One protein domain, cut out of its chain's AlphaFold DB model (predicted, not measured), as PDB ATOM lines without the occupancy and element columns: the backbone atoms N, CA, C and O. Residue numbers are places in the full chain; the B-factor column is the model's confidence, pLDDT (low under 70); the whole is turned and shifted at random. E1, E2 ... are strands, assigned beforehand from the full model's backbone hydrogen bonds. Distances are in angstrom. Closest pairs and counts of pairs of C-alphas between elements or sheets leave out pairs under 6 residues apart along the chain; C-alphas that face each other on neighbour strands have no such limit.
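Overview. This is residues 78 to 95 and 103 to 146 of the 200 residues of an uncharacterized protein of Deltaproteobacteria bacterium (UniProt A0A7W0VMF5). With little regular structure, this is a long two-stranded ribbon, E3 then E4 out and E5 then E6 back, with the small hairpin E1 and E2 at the end away from the E4 to E5 turn. The printed part has 62 residues, of which 22 are in six named strands, E1 to E6 in order along the chain, with no named helix; the strands pair as three antiparallel two-stranded sheets, E1 with E2, E3 with E6 and E4 with E5, all strand by class, and the whole is a loose rod, radius of gyration of the C-alphas 14.8 A, spans 49 by 19 by 17 A.

Along the chain. E1 is residues 82 to 84, from C-alpha 82 at (306.635, 383.272, 376.679), and E2 90 to 92. E3, 122 to 125, spans 9.3 A; E4, 128 to 131, 9.9 A; E5, 136 to 139, 9.5 A; E6, 142 to 145, 9.9 A, ending at (315.727, 379.546, 366.212).

Arrangement. E1 and E2 are a hairpin, N 83 to O 91 2.9 A. E3 runs on into E4 at 45 degrees. E4 and E5 are a hairpin, N 139 to O 128 2.8 A. E5 runs on into E6 at 43 degrees. E6 is antiparallel to E3, N 125 to O 142 2.8 A. E1 and E6 are apart.

Size, cuts and confidence. Residues 96 to 102 are not printed; C-alphas 95 and 103 are 21.6 A apart. Residues 103 to 121 hold no named element. Residues 81 and 86 to 92 have pLDDT under 70.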
ATOM      1  N   TYR A  78     308.024 384.512 370.209       71.38
ATOM      2  CA  TYR A  78     308.444 384.815 371.576       71.38
ATOM      3  C   TYR A  78     308.139 386.273 371.932       71.38
ATOM      4  O   TYR A  78     308.622 387.200 371.281       71.38
ATOM      5  N   ARG A  79     307.339 386.491 372.977       72.25
ATOM      6  CA  ARG A  79     307.001 387.828 373.487       72.25
ATOM      7  C   ARG A  79     306.793 387.766 375.001       72.25
ATOM      8  O   ARG A  79     306.329 386.766 375.525       72.25
ATOM      9  N   ASN A  80     307.140 388.828 375.730       76.56
ATOM     10  CA  ASN A  80     306.864 388.957 377.173       76.56
ATOM     11  C   ASN A  80     307.294 387.750 378.047       76.56
ATOM     12  O   ASN A  80     306.635 387.453 379.038       76.56
ATOM     13  N   GLY A  81     308.378 387.046 377.701       69.38
ATOM     14  CA  GLY A  81     308.837 385.883 378.479       69.38
ATOM     15  C   GLY A  81     308.143 384.554 378.152       69.38
ATOM     16  O   GLY A  81     308.332 383.581 378.884       69.38
ATOM     17  N   GLY A  82     307.337 384.489 377.088       71.69
ATOM     18  CA  GLY A  82     306.635 383.272 376.679       71.69
ATOM     19  C   GLY A  82     306.561 383.082 375.166       71.69
ATOM     20  O   GLY A  82     306.679 384.031 374.388       71.69
ATOM     21  N   PHE A  83     306.358 381.831 374.755       71.56
ATOM     22  CA  PHE A  83     306.109 381.452 373.363       71.56
ATOM     23  C   PHE A  83     304.615 381.445 373.092       71.56
ATOM     24  O   PHE A  83     303.871 380.812 373.839       71.56
ATOM     25  N   TYR A  84     304.195 382.111 372.021       72.62
ATOM     26  CA  TYR A  84     302.814 382.150 371.551       72.62
ATOM     27  C   TYR A  84     302.675 381.294 370.298       72.62
ATOM     28  O   TYR A  84     303.331 381.550 369.289       72.62
ATOM     29  N   PHE A  85     301.812 380.288 370.366       71.75
ATOM     30  CA  PHE A  85     301.561 379.335 369.290       71.75
ATOM     31  C   PHE A  85     300.311 379.736 368.496       71.75
ATOM     32  O   PHE A  85     299.408 380.399 369.022       71.75
ATOM     33  N   SER A  86     300.223 379.305 367.232       59.72
ATOM     34  CA  SER A  86     298.979 379.432 366.469       59.72
ATOM     35  C   SER A  86     297.855 378.670 367.192       59.72
ATOM     36  O   SER A  86     298.057 377.571 367.706       59.72
ATOM     37  N   GLY A  87     296.685 379.299 367.328       61.88
ATOM     38  CA  GLY A  87     295.583 378.777 368.151       61.88
ATOM     39  C   GLY A  87     295.518 379.312 369.589       61.88
ATOM     40  O   GLY A  87     294.652 378.887 370.344       61.88
ATOM     41  N   GLY A  88     296.380 380.262 369.979       61.91
ATOM     42  CA  GLY A  88     296.239 381.020 371.237       61.91
ATOM     43  C   GLY A  88     296.839 380.356 372.482       61.91
ATOM     44  O   GLY A  88     296.790 380.930 373.571       61.91
ATOM     45  N   PHE A  89     297.448 379.180 372.337       61.53
ATOM     46  CA  PHE A  89     298.224 378.553 373.403       61.53
ATOM     47  C   PHE A  89     299.518 379.336 373.647       61.53
ATOM     48  O   PHE A  89     300.144 379.817 372.701       61.53
ATOM     49  N   HIS A  90     299.939 379.445 374.908       67.50
ATOM     50  CA  HIS A  90     301.238 380.012 375.260       67.50
ATOM     51  C   HIS A  90     301.968 379.143 376.285       67.50
ATOM     52  O   HIS A  90     301.334 378.511 377.130       67.50
ATOM     53  N   ARG A  91     303.303 379.110 376.209       69.44
ATOM     54  CA  ARG A  91     304.167 378.440 377.196       69.44
ATOM     55  C   ARG A  91     305.084 379.467 377.846       69.44
ATOM     56  O   ARG A  91     305.771 380.209 377.143       69.44
ATOM     57  N   ALA A  92     305.060 379.522 379.174       65.44
ATOM     58  CA  ALA A  92     305.885 380.427 379.963       65.44
ATOM     59  C   ALA A  92     307.242 379.791 380.280       65.44
ATOM     60  O   ALA A  92     307.323 378.608 380.614       65.44
ATOM     61  N   TYR A  93     308.294 380.599 380.198       71.56
ATOM     62  CA  TYR A  93     309.653 380.194 380.521       71.56
ATOM     63  C   TYR A  93     310.030 380.644 381.941       71.56
ATOM     64  O   TYR A  93     310.067 381.842 382.229       71.56
ATOM     65  N   ASN A  94     310.337 379.692 382.829       71.06
ATOM     66  CA  ASN A  94     310.734 379.972 384.212       71.06
ATOM     67  C   ASN A  94     312.240 379.794 384.401       71.06
ATOM     68  O   ASN A  94     312.715 378.687 384.632       71.06
ATOM     69  N   ARG A  95     312.982 380.902 384.371       72.44
ATOM     70  CA  ARG A  95     314.425 380.906 384.650       72.44
ATOM     71  C   ARG A  95     314.745 380.422 386.075       72.44
ATOM     72  O   ARG A  95     314.057 380.833 387.017       72.44
ATOM     73  N   ARG A 103     332.315 382.718 394.562       92.06
ATOM     74  CA  ARG A 103     333.514 383.556 394.331       92.06
ATOM     75  C   ARG A 103     334.817 382.778 394.157       92.06
ATOM     76  O   ARG A 103     335.842 383.364 393.838       92.06
ATOM     77  N   ASP A 104     334.799 381.475 394.410       92.31
ATOM     78  CA  ASP A 104     335.977 380.638 394.222       92.31
ATOM     79  C   ASP A 104     336.137 380.293 392.737       92.31
ATOM     80  O   ASP A 104     335.352 379.533 392.169       92.31
ATOM     81  N   TYR A 105     337.163 380.862 392.106       87.94
ATOM     82  CA  TYR A 105     337.468 380.618 390.700       87.94
ATOM     83  C   TYR A 105     337.792 379.146 390.420       87.94
ATOM     84  O   TYR A 105     337.359 378.596 389.408       87.94
ATOM     85  N   TYR A 106     338.515 378.486 391.328       91.81
ATOM     86  CA  TYR A 106     338.972 377.109 391.129       91.81
ATOM     87  C   TYR A 106     337.867 376.083 391.367       91.81
ATOM     88  O   TYR A 106     338.016 374.913 391.012       91.81
ATOM     89  N   ARG A 107     336.739 376.514 391.938       88.56
ATOM     90  CA  ARG A 107     335.598 375.654 392.215       88.56
ATOM     91  C   ARG A 107     334.393 376.063 391.380       88.56
ATOM     92  O   ARG A 107     333.563 376.867 391.797       88.56
ATOM     93  N   ARG A 108     334.269 375.438 390.208       87.62
ATOM     94  CA  ARG A 108     333.078 375.587 389.367       87.62
ATOM     95  C   ARG A 108     331.846 375.012 390.090       87.62
ATOM     96  O   ARG A 108     331.920 373.881 390.577       87.62
ATOM     97  N   PRO A 109     330.719 375.744 390.160       91.50
ATOM     98  CA  PRO A 109     329.491 375.222 390.750       91.50
ATOM     99  C   PRO A 109     328.912 374.059 389.936       91.50
ATOM    100  O   PRO A 109     329.234 373.877 388.758       91.50
ATOM    101  N   ALA A 110     328.023 373.286 390.561       87.38
ATOM    102  CA  ALA A 110     327.315 372.203 389.887       87.38
ATOM    103  C   ALA A 110     326.472 372.738 388.716       87.38
ATOM    104  O   ALA A 110     325.888 373.820 388.801       87.38
ATOM    105  N   LEU A 111     326.407 371.975 387.622       83.56
ATOM    106  CA  LEU A 111     325.542 372.287 386.484       83.56
ATOM    107  C   LEU A 111     324.077 372.289 386.927       83.56
ATOM    108  O   LEU A 111     323.627 371.372 387.612       83.56
ATOM    109  N   ILE A 112     323.344 373.320 386.517       85.69
ATOM    110  CA  ILE A 112     321.901 373.398 386.721       85.69
ATOM    111  C   ILE A 112     321.247 372.780 385.493       85.69
ATOM    112  O   ILE A 112     321.504 373.206 384.368       85.69
ATOM    113  N   VAL A 113     320.433 371.747 385.710       81.69
ATOM    114  CA  VAL A 113     319.680 371.108 384.631       81.69
ATOM    115  C   VAL A 113     318.363 371.843 384.453       81.69
ATOM    116  O   VAL A 113     317.544 371.947 385.363       81.69
ATOM    117  N   GLU A 114     318.190 372.349 383.248       81.25
ATOM    118  CA  GLU A 114     317.031 373.077 382.776       81.25
ATOM    119  C   GLU A 114     316.171 372.108 381.954       81.25
ATOM    120  O   GLU A 114     316.578 371.689 380.873       81.25
ATOM    121  N   ASN A 115     315.022 371.690 382.494       77.31
ATOM    122  CA  ASN A 115     314.105 370.786 381.800       77.31
ATOM    123  C   ASN A 115     312.960 371.597 381.194       77.31
ATOM    124  O   ASN A 115     312.097 372.086 381.925       77.31
ATOM    125  N   TYR A 116     312.976 371.748 379.873       78.69
ATOM    126  CA  TYR A 116     311.958 372.491 379.146       78.69
ATOM    127  C   TYR A 116     311.353 371.650 378.041       78.69
ATOM    128  O   TYR A 116     312.022 370.828 377.414       78.69
ATOM    129  N   ASP A 117     310.074 371.901 377.789       77.50
ATOM    130  CA  ASP A 117     309.365 371.217 376.728       77.50
ATOM    131  C   ASP A 117     309.929 371.609 375.354       77.50
ATOM    132  O   ASP A 117     310.261 372.774 375.116       77.50
ATOM    133  N   PRO A 118     309.987 370.674 374.404       77.06
ATOM    134  CA  PRO A 118     310.354 370.997 373.037       77.06
ATOM    135  C   PRO A 118     309.308 371.918 372.396       77.06
ATOM    136  O   PRO A 118     308.097 371.747 372.566       77.06
ATOM    137  N   VAL A 119     309.793 372.904 371.643       79.31
ATOM    138  CA  VAL A 119     308.983 373.914 370.953       79.31
ATOM    139  C   VAL A 119     309.243 373.783 369.450       79.31
ATOM    140  O   VAL A 119     310.391 373.917 369.034       79.31
ATOM    141  N   PRO A 120     308.220 373.540 368.607       75.38
ATOM    142  CA  PRO A 120     308.412 373.451 367.161       75.38
ATOM    143  C   PRO A 120     309.086 374.700 366.587       75.38
ATOM    144  O   PRO A 120     308.663 375.826 366.856       75.38
ATOM    145  N   GLY A 121     310.135 374.498 365.792       78.00
ATOM    146  CA  GLY A 121     310.913 375.577 365.186       78.00
ATOM    147  C   GLY A 121     311.939 376.241 366.088       78.00
ATOM    148  O   GLY A 121     312.551 377.222 365.655       78.00
ATOM    149  N   TYR A 122     312.148 375.711 367.290       82.50
ATOM    150  CA  TYR A 122     313.125 376.203 368.243       82.50
ATOM    151  C   TYR A 122     313.897 375.049 368.885       82.50
ATOM    152  O   TYR A 122     313.329 374.008 369.208       82.50
ATOM    153  N   THR A 123     315.181 375.274 369.142       84.50
ATOM    154  CA  THR A 123     316.034 374.342 369.885       84.50
ATOM    155  C   THR A 123     316.370 374.945 371.237       84.50
ATOM    156  O   THR A 123     316.737 376.115 371.334       84.50
ATOM    157  N   TRP A 124     316.235 374.150 372.299       85.06
ATOM    158  CA  TRP A 124     316.638 374.580 373.630       85.06
ATOM    159  C   TRP A 124     318.164 374.594 373.758       85.06
ATOM    160  O   TRP A 124     318.812 373.550 373.667       85.06
ATOM    161  N   MET A 125     318.730 375.769 374.018       86.06
ATOM    162  CA  MET A 125     320.144 375.952 374.322       86.06
ATOM    163  C   MET A 125     320.312 376.000 375.837       86.06
ATOM    164  O   MET A 125     319.918 376.974 376.481       86.06
ATOM    165  N   ALA A 126     320.894 374.942 376.405       85.44
ATOM    166  CA  ALA A 126     321.094 374.824 377.846       85.44
ATOM    167  C   ALA A 126     321.935 375.981 378.410       85.44
ATOM    168  O   ALA A 126     322.923 376.409 377.801       85.44
ATOM    169  N   GLY A 127     321.551 376.458 379.596       89.44
ATOM    170  CA  GLY A 127     322.307 377.462 380.328       89.44
ATOM    171  C   GLY A 127     323.709 376.995 380.716       89.44
ATOM    172  O   GLY A 127     324.064 375.813 380.652       89.44
ATOM    173  N   LYS A 128     324.539 377.954 381.126       91.88
ATOM    174  CA  LYS A 128     325.933 377.691 381.492       91.88
ATOM    175  C   LYS A 128     326.413 378.608 382.605       91.88
ATOM    176  O   LYS A 128     326.005 379.758 382.721       91.88
ATOM    177  N   TRP A 129     327.366 378.105 383.382       92.81
ATOM    178  CA  TRP A 129     328.170 378.934 384.273       92.81
ATOM    179  C   TRP A 129     329.203 379.725 383.485       92.81
ATOM    180  O   TRP A 129     329.987 379.129 382.741       92.81
ATOM    181  N   GLU A 130     329.240 381.030 383.722       94.31
ATOM    182  CA  GLU A 130     330.243 381.945 383.191       94.31
ATOM    183  C   GLU A 130     330.979 382.645 384.338       94.31
ATOM    184  O   GLU A 130     330.378 383.016 385.348       94.31
ATOM    185  N   TRP A 131     332.297 382.784 384.205       93.56
ATOM    186  CA  TRP A 131     333.114 383.504 385.173       93.56
ATOM    187  C   TRP A 131     333.189 384.980 384.793       93.56
ATOM    188  O   TRP A 131     333.708 385.325 383.735       93.56
ATOM    189  N   SER A 132     332.721 385.853 385.682       91.25
ATOM    190  CA  SER A 132     332.704 387.307 385.455       91.25
ATOM    191  C   SER A 132     334.031 388.017 385.756       91.25
ATOM    192  O   SER A 132     334.143 389.222 385.550       91.25
ATOM    193  N   GLY A 133     335.023 387.313 386.306       92.31
ATOM    194  CA  GLY A 133     336.223 387.917 386.901       92.31
ATOM    195  C   GLY A 133     336.203 387.937 388.432       92.31
ATOM    196  O   GLY A 133     337.267 387.938 389.047       92.31
ATOM    197  N   TYR A 134     335.014 387.892 389.046       92.31
ATOM    198  CA  TYR A 134     334.838 387.992 390.504       92.31
ATOM    199  C   TYR A 134     333.943 386.901 391.098       92.31
ATOM    200  O   TYR A 134     334.131 386.498 392.247       92.31
ATOM    201  N   GLU A 135     332.958 386.438 390.334       94.50
ATOM    202  CA  GLU A 135     332.071 385.349 390.726       94.50
ATOM    203  C   GLU A 135     331.592 384.549 389.511       94.50
ATOM    204  O   GLU A 135     331.540 385.058 388.384       94.50
ATOM    205  N   TRP A 136     331.252 383.284 389.751       92.81
ATOM    206  CA  TRP A 136     330.507 382.468 388.810       92.81
ATOM    207  C   TRP A 136     329.059 382.939 388.780       92.81
ATOM    208  O   TRP A 136     328.375 382.950 389.807       92.81
ATOM    209  N   THR A 137     328.595 383.258 387.579       92.19
ATOM    210  CA  THR A 137     327.223 383.674 387.302       92.19
ATOM    211  C   THR A 137     326.592 382.671 386.352       92.19
ATOM    212  O   THR A 137     327.208 382.253 385.370       92.19
ATOM    213  N   TRP A 138     325.367 382.242 386.649       92.12
ATOM    214  CA  TRP A 138     324.619 381.384 385.739       92.12
ATOM    215  C   TRP A 138     323.976 382.234 384.665       92.12
ATOM    216  O   TRP A 138     323.220 383.161 384.961       92.12
ATOM    217  N   ILE A 139     324.265 381.883 383.424       90.06
ATOM    218  CA  ILE A 139     323.559 382.399 382.269       90.06
ATOM    219  C   ILE A 139     322.443 381.397 381.978       90.06
ATOM    220  O   ILE A 139     322.756 380.259 381.613       90.06
ATOM    221  N   PRO A 140     321.168 381.782 382.175       86.00
ATOM    222  CA  PRO A 140     320.053 380.894 381.898       86.00
ATOM    223  C   PRO A 140     320.047 380.513 380.424       86.00
ATOM    224  O   PRO A 140     320.425 381.317 379.563       86.00
ATOM    225  N   GLY A 141     319.610 379.290 380.141       86.69
ATOM    226  CA  GLY A 141     319.422 378.865 378.766       86.69
ATOM    227  C   GLY A 141     318.345 379.690 378.067       86.69
ATOM    228  O   GLY A 141     317.619 380.485 378.684       86.69
ATOM    229  N   HIS A 142     318.238 379.492 376.762       85.94
ATOM    230  CA  HIS A 142     317.214 380.116 375.935       85.94
ATOM    231  C   HIS A 142     316.858 379.204 374.766       85.94
ATOM    232  O   HIS A 142     317.624 378.320 374.393       85.94
ATOM    233  N   TYR A 143     315.696 379.434 374.165       83.12
ATOM    234  CA  TYR A 143     315.405 378.839 372.873       83.12
ATOM    235  C   TYR A 143     316.078 379.655 371.785       83.12
ATOM    236  O   TYR A 143     315.892 380.873 371.722       83.12
ATOM    237  N   ASP A 144     316.804 378.965 370.923       82.38
ATOM    238  CA  ASP A 144     317.308 379.525 369.684       82.38
ATOM    239  C   ASP A 144     316.444 379.066 368.509       82.38
ATOM    240  O   ASP A 144     315.742 378.048 368.579       82.38
ATOM    241  N   VAL A 145     316.455 379.849 367.439       78.69
ATOM    242  CA  VAL A 145     315.727 379.546 366.212       78.69
ATOM    243  C   VAL A 145     316.370 378.318 365.578       78.69
ATOM    244  O   VAL A 145     317.537 378.341 365.200       78.69
ATOM    245  N   ASP A 146     315.605 377.240 365.409       82.38
ATOM    246  CA  ASP A 146     316.113 376.085 364.674       82.38
ATOM    247  C   ASP A 146     316.157 376.426 363.179       82.38
ATOM    248  O   ASP A 146     315.126 376.548 362.512       82.38
TER     249      ASP A 146